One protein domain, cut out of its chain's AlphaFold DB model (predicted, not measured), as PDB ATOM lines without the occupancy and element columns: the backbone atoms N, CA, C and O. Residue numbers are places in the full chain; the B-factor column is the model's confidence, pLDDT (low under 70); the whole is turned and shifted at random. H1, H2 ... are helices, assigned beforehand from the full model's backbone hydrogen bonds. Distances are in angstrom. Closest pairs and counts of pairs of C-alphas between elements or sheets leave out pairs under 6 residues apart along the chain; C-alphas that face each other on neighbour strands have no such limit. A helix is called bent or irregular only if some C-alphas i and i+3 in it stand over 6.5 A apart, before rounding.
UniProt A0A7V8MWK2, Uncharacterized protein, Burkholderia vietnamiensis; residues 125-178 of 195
ATOM      1  N   ALA A 125     425.684 242.377 203.746       54.47
ATOM      2  CA  ALA A 125     424.707 241.673 202.925       54.47
ATOM      3  C   ALA A 125     425.439 240.750 201.935       54.47
ATOM      4  O   ALA A 125     425.842 241.171 200.854       54.47
ATOM      5  N   ASN A 126     425.566 239.464 202.274       56.38
ATOM      6  CA  ASN A 126     426.297 238.453 201.486       56.38
ATOM      7  C   ASN A 126     425.704 238.149 200.085       56.38
ATOM      8  O   ASN A 126     426.119 237.205 199.418       56.38
ATOM      9  N   SER A 127     424.696 238.906 199.632       48.88
ATOM     10  CA  SER A 127     424.188 238.854 198.258       48.88
ATOM     11  C   SER A 127     423.568 240.189 197.839       48.88
ATOM     12  O   SER A 127     422.894 240.854 198.631       48.88
ATOM     13  N   SER A 128     423.707 240.540 196.558       54.59
ATOM     14  CA  SER A 128     423.045 241.714 195.970       54.59
ATOM     15  C   SER A 128     421.516 241.634 196.071       54.59
ATOM     16  O   SER A 128     420.842 242.647 196.246       54.59
ATOM     17  N   GLN A 129     420.948 240.423 196.055       53.59
ATOM     18  CA  GLN A 129     419.519 240.197 196.281       53.59
ATOM     19  C   GLN A 129     419.076 240.492 197.721       53.59
ATOM     20  O   GLN A 129     417.928 240.897 197.915       53.59
ATOM     21  N   ALA A 130     419.940 240.279 198.720       56.84
ATOM     22  CA  ALA A 130     419.651 240.643 200.105       56.84
ATOM     23  C   ALA A 130     419.634 242.167 200.265       56.84
ATOM     24  O   ALA A 130     418.660 242.690 200.798       56.84
ATOM     25  N   LYS A 131     420.622 242.870 199.693       67.19
ATOM     26  CA  LYS A 131     420.681 244.340 199.703       67.19
ATOM     27  C   LYS A 131     419.416 244.971 199.107       67.19
ATOM     28  O   LYS A 131     418.728 245.711 199.794       67.19
ATOM     29  N   GLY A 132     418.995 244.538 197.914       67.00
ATOM     30  CA  GLY A 132     417.764 245.054 197.300       67.00
ATOM     31  C   GLY A 132     416.468 244.689 198.045       67.00
ATOM     32  O   GLY A 132     415.426 245.295 197.813       67.00
ATOM     33  N   ARG A 133     416.468 243.669 198.918       66.50
ATOM     34  CA  ARG A 133     415.327 243.385 199.812       66.50
ATOM     35  C   ARG A 133     415.335 244.280 201.044       66.50
ATOM     36  O   ARG A 133     414.255 244.706 201.432       66.50
ATOM     37  N   VAL A 134     416.512 244.539 201.610       68.62
ATOM     38  CA  VAL A 134     416.699 245.473 202.725       68.62
ATOM     39  C   VAL A 134     416.283 246.874 202.291       68.62
ATOM     40  O   VAL A 134     415.398 247.436 202.913       68.62
ATOM     41  N   GLU A 135     416.780 247.365 201.154       76.12
ATOM     42  CA  GLU A 135     416.428 248.689 200.614       76.12
ATOM     43  C   GLU A 135     414.914 248.850 200.407       76.12
ATOM     44  O   GLU A 135     414.325 249.848 200.805       76.12
ATOM     45  N   ARG A 136     414.234 247.839 199.850       78.12
ATOM     46  CA  ARG A 136     412.769 247.887 199.685       78.12
ATOM     47  C   ARG A 136     412.000 247.840 201.004       78.12
ATOM     48  O   ARG A 136     410.887 248.353 201.061       78.12
ATOM     49  N   ALA A 137     412.524 247.153 202.015       73.25
ATOM     50  CA  ALA A 137     411.903 247.116 203.334       73.25
ATOM     51  C   ALA A 137     412.106 248.447 204.066       73.25
ATOM     52  O   ALA A 137     411.166 248.935 204.681       73.25
ATOM     53  N   ASP A 138     413.293 249.035 203.931       73.69
ATOM     54  CA  ASP A 138     413.670 250.302 204.544       73.69
ATOM     55  C   ASP A 138     412.899 251.479 203.934       73.69
ATOM     56  O   ASP A 138     412.300 252.254 204.667       73.69
ATOM     57  N   LEU A 139     412.754 251.525 202.605       75.81
ATOM     58  CA  LEU A 139     411.875 252.499 201.940       75.81
ATOM     59  C   LEU A 139     410.431 252.406 202.457       75.81
ATOM     60  O   LEU A 139     409.837 253.405 202.839       75.81
ATOM     61  N   ARG A 140     409.881 251.188 202.578       79.00
ATOM     62  CA  ARG A 140     408.533 250.991 203.145       79.00
ATOM     63  C   ARG A 140     408.426 251.410 204.606       79.00
ATOM     64  O   ARG A 140     407.344 251.809 205.029       79.00
ATOM     65  N   LEU A 141     409.493 251.231 205.380       79.81
ATOM     66  CA  LEU A 141     409.546 251.631 206.778       79.81
ATOM     67  C   LEU A 141     409.560 253.154 206.888       79.81
ATOM     68  O   LEU A 141     408.761 253.700 207.640       79.81
ATOM     69  N   GLN A 142     410.409 253.820 206.107       79.50
ATOM     70  CA  GLN A 142     410.542 255.275 206.091       79.50
ATOM     71  C   GLN A 142     409.251 255.952 205.615       79.50
ATOM     72  O   GLN A 142     408.736 256.815 206.323       79.50
ATOM     73  N   ASP A 143     408.669 255.502 204.499       83.56
ATOM     74  CA  ASP A 143     407.425 256.069 203.961       83.56
ATOM     75  C   ASP A 143     406.271 255.955 204.970       83.56
ATOM     76  O   ASP A 143     405.587 256.932 205.278       83.56
ATOM     77  N   ARG A 144     406.091 254.768 205.566       83.25
ATOM     78  CA  ARG A 144     405.008 254.525 206.530       83.25
ATOM     79  C   ARG A 144     405.224 255.202 207.869       83.25
ATOM     80  O   ARG A 144     404.254 255.640 208.475       83.25
ATOM     81  N   LEU A 145     406.462 255.267 208.355       85.31
ATOM     82  CA  LEU A 145     406.756 255.959 209.604       85.31
ATOM     83  C   LEU A 145     406.377 257.436 209.482       85.31
ATOM     84  O   LEU A 145     405.735 257.978 210.375       85.31
ATOM     85  N   VAL A 146     406.704 258.066 208.351       85.62
ATOM     86  CA  VAL A 146     406.337 259.461 208.083       85.62
ATOM     87  C   VAL A 146     404.815 259.640 208.035       85.62
ATOM     88  O   VAL A 146     404.299 260.585 208.631       85.62
ATOM     89  N   GLU A 147     404.078 258.739 207.381       86.44
ATOM     90  CA  GLU A 147     402.608 258.773 207.358       86.44
ATOM     91  C   GLU A 147     401.987 258.588 208.754       86.44
ATOM     92  O   GLU A 147     401.100 259.343 209.148       86.44
ATOM     93  N   GLU A 148     402.478 257.632 209.542       85.62
ATOM     94  CA  GLU A 148     401.962 257.310 210.878       85.62
ATOM     95  C   GLU A 148     402.280 258.404 211.916       85.62
ATOM     96  O   GLU A 148     401.467 258.656 212.813       85.62
ATOM     97  N   LEU A 149     403.425 259.087 211.792       89.12
ATOM     98  CA  LEU A 149     403.753 260.270 212.597       89.12
ATOM     99  C   LEU A 149     402.837 261.448 212.243       89.12
ATOM    100  O   LEU A 149     402.306 262.097 213.145       89.12
ATOM    101  N   ARG A 150     402.586 261.681 210.945       88.88
ATOM    102  CA  ARG A 150     401.656 262.722 210.474       88.88
ATOM    103  C   ARG A 150     400.229 262.478 210.959       88.88
ATOM    104  O   ARG A 150     399.609 263.406 211.465       88.88
ATOM    105  N   LEU A 151     399.729 261.243 210.871       89.19
ATOM    106  CA  LEU A 151     398.387 260.876 211.347       89.19
ATOM    107  C   LEU A 151     398.204 261.083 212.856       89.19
ATOM    108  O   LEU A 151     397.100 261.378 213.304       89.19
ATOM    109  N   ARG A 152     399.276 260.943 213.644       86.25
ATOM    110  CA  ARG A 152     399.261 261.164 215.100       86.25
ATOM    111  C   ARG A 152     399.623 262.593 215.508       86.25
ATOM    112  O   ARG A 152     399.678 262.870 216.701       86.25
ATOM    113  N   GLY A 153     399.892 263.480 214.547       89.81
ATOM    114  CA  GLY A 153     400.311 264.856 214.819       89.81
ATOM    115  C   GLY A 153     401.664 264.964 215.533       89.81
ATOM    116  O   GLY A 153     401.918 265.952 216.214       89.81
ATOM    117  N   ILE A 154     402.533 263.954 215.412       90.38
ATOM    118  CA  ILE A 154     403.837 263.934 216.080       90.38
ATOM    119  C   ILE A 154     404.837 264.748 215.253       90.38
ATOM    120  O   ILE A 154     405.207 264.352 214.149       90.38
ATOM    121  N   SER A 155     405.302 265.868 215.806       87.88
ATOM    122  CA  SER A 155     406.268 266.771 215.160       87.88
ATOM    123  C   SER A 155     407.565 266.976 215.955       87.88
ATOM    124  O   SER A 155     408.490 267.617 215.464       87.88
ATOM    125  N   THR A 156     407.666 266.411 217.162       90.00
ATOM    126  CA  THR A 156     408.842 266.526 218.042       90.00
ATOM    127  C   THR A 156     409.634 265.225 218.096       90.00
ATOM    128  O   THR A 156     409.042 264.139 218.111       90.00
ATOM    129  N   ARG A 157     410.962 265.324 218.217       85.75
ATOM    130  CA  ARG A 157     411.866 264.168 218.319       85.75
ATOM    131  C   ARG A 157     411.537 263.283 219.522       85.75
ATOM    132  O   ARG A 157     411.562 262.062 219.407       85.75
ATOM    133  N   GLU A 158     411.198 263.887 220.654       85.38
ATOM    134  CA  GLU A 158     410.897 263.208 221.914       85.38
ATOM    135  C   GLU A 158     409.658 262.318 221.768       85.38
ATOM    136  O   GLU A 158     409.712 261.121 222.052       85.38
ATOM    137  N   ALA A 159     408.565 262.868 221.233       82.62
ATOM    138  CA  ALA A 159     407.346 262.104 220.969       82.62
ATOM    139  C   ALA A 159     407.539 261.030 219.879       82.62
ATOM    140  O   ALA A 159     406.977 259.940 219.988       82.62
ATOM    141  N   ALA A 160     408.369 261.285 218.861       83.94
ATOM    142  CA  ALA A 160     408.703 260.283 217.847       83.94
ATOM    143  C   ALA A 160     409.490 259.104 218.446       83.94
ATOM    144  O   ALA A 160     409.171 257.947 218.175       83.94
ATOM    145  N   ASN A 161     410.465 259.385 219.315       87.25
ATOM    146  CA  ASN A 161     411.224 258.360 220.030       87.25
ATOM    147  C   ASN A 161     410.341 257.551 220.989       87.25
ATOM    148  O   ASN A 161     410.507 256.337 221.079       87.25
ATOM    149  N   ALA A 162     409.381 258.190 221.665       89.62
ATOM    150  CA  ALA A 162     408.405 257.498 222.508       89.62
ATOM    151  C   ALA A 162     407.486 256.569 221.690       89.62
ATOM    152  O   ALA A 162     407.105 255.494 222.152       89.62
ATOM    153  N   TYR A 163     407.155 256.956 220.454       88.31
ATOM    154  CA  TYR A 163     406.311 256.169 219.556       88.31
ATOM    155  C   TYR A 163     407.062 255.022 218.851       88.31
ATOM    156  O   TYR A 163     406.473 253.967 218.589       88.31
ATOM    157  N   ALA A 164     408.361 255.188 218.584       85.62
ATOM    158  CA  ALA A 164     409.170 254.264 217.785       85.62
ATOM    159  C   ALA A 164     409.089 252.779 218.213       85.62
ATOM    160  O   ALA A 164     408.897 251.940 217.328       85.62
ATOM    161  N   PRO A 165     409.147 252.402 219.510       89.88
ATOM    162  CA  PRO A 165     409.043 250.998 219.915       89.88
ATOM    163  C   PRO A 165     407.717 250.349 219.497       89.88
ATOM    164  O   PRO A 165     407.695 249.218 219.007       89.88
ATOM    165  N   SER A 166     406.609 251.084 219.636       87.75
ATOM    166  CA  SER A 166     405.274 250.596 219.275       87.75
ATOM    167  C   SER A 166     405.107 250.443 217.759       87.75
ATOM    168  O   SER A 166     404.551 249.447 217.291       87.75
ATOM    169  N   PHE A 167     405.670 251.377 216.985       87.75
ATOM    170  CA  PHE A 167     405.687 251.316 215.526       87.75
ATOM    171  C   PHE A 167     406.516 250.134 215.015       87.75
ATOM    172  O   PHE A 167     406.046 249.378 214.168       87.75
ATOM    173  N   ILE A 168     407.724 249.930 215.555       85.44
ATOM    174  CA  ILE A 168     408.603 248.818 215.169       85.44
ATOM    175  C   ILE A 168     407.916 247.473 215.438       85.44
ATOM    176  O   ILE A 168     407.972 246.576 214.594       85.44
ATOM    177  N   ALA A 169     407.228 247.332 216.576       85.44
ATOM    178  CA  ALA A 169     406.482 246.121 216.904       85.44
ATOM    179  C   ALA A 169     405.349 245.840 215.896       85.44
ATOM    180  O   ALA A 169     405.241 244.719 215.388       85.44
ATOM    181  N   ASP A 170     404.536 246.845 215.550       84.62
ATOM    182  CA  ASP A 170     403.470 246.689 214.550       84.62
ATOM    183  C   ASP A 170     404.022 246.434 213.138       84.62
ATOM    184  O   ASP A 170     403.532 245.558 212.418       84.62
ATOM    185  N   PHE A 171     405.087 247.136 212.753       84.56
ATOM    186  CA  PHE A 171     405.741 246.967 211.460       84.56
ATOM    187  C   PHE A 171     406.319 245.556 211.302       84.56
ATOM    188  O   PHE A 171     406.055 244.885 210.300       84.56
ATOM    189  N   ASN A 172     407.042 245.064 212.310       85.06
ATOM    190  CA  ASN A 172     407.603 243.714 212.312       85.06
ATOM    191  C   ASN A 172     406.512 242.640 212.318       85.06
ATOM    192  O   ASN A 172     406.663 241.624 211.643       85.06
ATOM    193  N   ARG A 173     405.381 242.874 212.993       84.62
ATOM    194  CA  ARG A 173     404.220 241.975 212.935       84.62
ATOM    195  C   ARG A 173     403.632 241.873 211.523       84.62
ATOM    196  O   ARG A 173     403.243 240.787 211.107       84.62
ATOM    197  N   ARG A 174     403.553 242.987 210.786       80.94
ATOM    198  CA  ARG A 174     402.931 243.048 209.448       80.94
ATOM    199  C   ARG A 174     403.865 242.612 208.317       80.94
ATOM    200  O   ARG A 174     403.412 242.006 207.349       80.94
ATOM    201  N   PHE A 175     405.154 242.940 208.410       80.31
ATOM    202  CA  PHE A 175     406.111 242.788 207.305       80.31
ATOM    203  C   PHE A 175     407.344 241.950 207.642       80.31
ATOM    204  O   PHE A 175     408.104 241.600 206.732       80.31
ATOM    205  N   GLY A 176     407.548 241.615 208.917       76.75
ATOM    206  CA  GLY A 176     408.665 240.798 209.365       76.75
ATOM    207  C   GLY A 176     408.633 239.416 208.723       76.75
ATOM    208  O   GLY A 176     407.589 238.776 208.598       76.75
ATOM    209  N   LYS A 177     409.804 238.942 208.293       72.44
ATOM    210  CA  LYS A 177     409.986 237.567 207.827       72.44
ATOM    211  C   LYS A 177     411.009 236.878 208.712       72.44
ATOM    212  O   LYS A 177     412.100 237.428 208.872       72.44
ATOM    213  N   PRO A 178     410.707 235.677 209.232       65.38
ATOM    214  CA  PRO A 178     411.689 234.934 209.994       65.38
ATOM    215  C   PRO A 178     412.891 234.604 209.095       65.38
ATOM    216  O   PRO A 178     412.718 234.295 207.904       65.38
TER     217      PRO A 178
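What this domain is: This is residues 125 to 178 of the 195 residues of an uncharacterized protein of Burkholderia vietnamiensis (UniProt A0A7V8MWK2). One long helix, H1, makes the length of the domain, and after a tight link a shorter, kinked helix, H2, folds back at a slant over residues 141 to 149 of H1. Residues 126 to 133 stick out at the other end. The printed part has 54 residues, with H1 and then H2, no named strand, and is all helix. It is loose, with a radius of gyration of the C-alphas of 13.1 A and spans of 38 by 18 by 16 A.

Where its parts are: H1, residues 128 to 151, begins at C-alpha 128 (423.045, 241.714, 195.970) and is 34.8 A long. H2, residues 157 to 175, is 24.7 A long and ends at C-alpha 175 (406.111, 242.788, 207.305). H2 is irregular, with C-alphas 162 and 165 7.0 A apart and a kink of 43 degrees near residue 165.

How they stand to each other: H1 and H2 only just touch, with 3 pairs of C-alphas within 8 A, H1 with residues 141 to 149 alone. The closest C-alphas, of Leu 149 and Ala 160, are 7.2 A apart. The helices run opposite ways at a steep tilt of 53 degrees. Every O i to N i+4 pair is within hydrogen-bond range in H1, and 13 of 15 in H2.

The domain as a whole: The C-alphas farthest apart, of Asn 126 and Gly 153, are 39.4 A apart. The printed part has no cut. Residues 125 to 134 and residue 178 have pLDDT under 70.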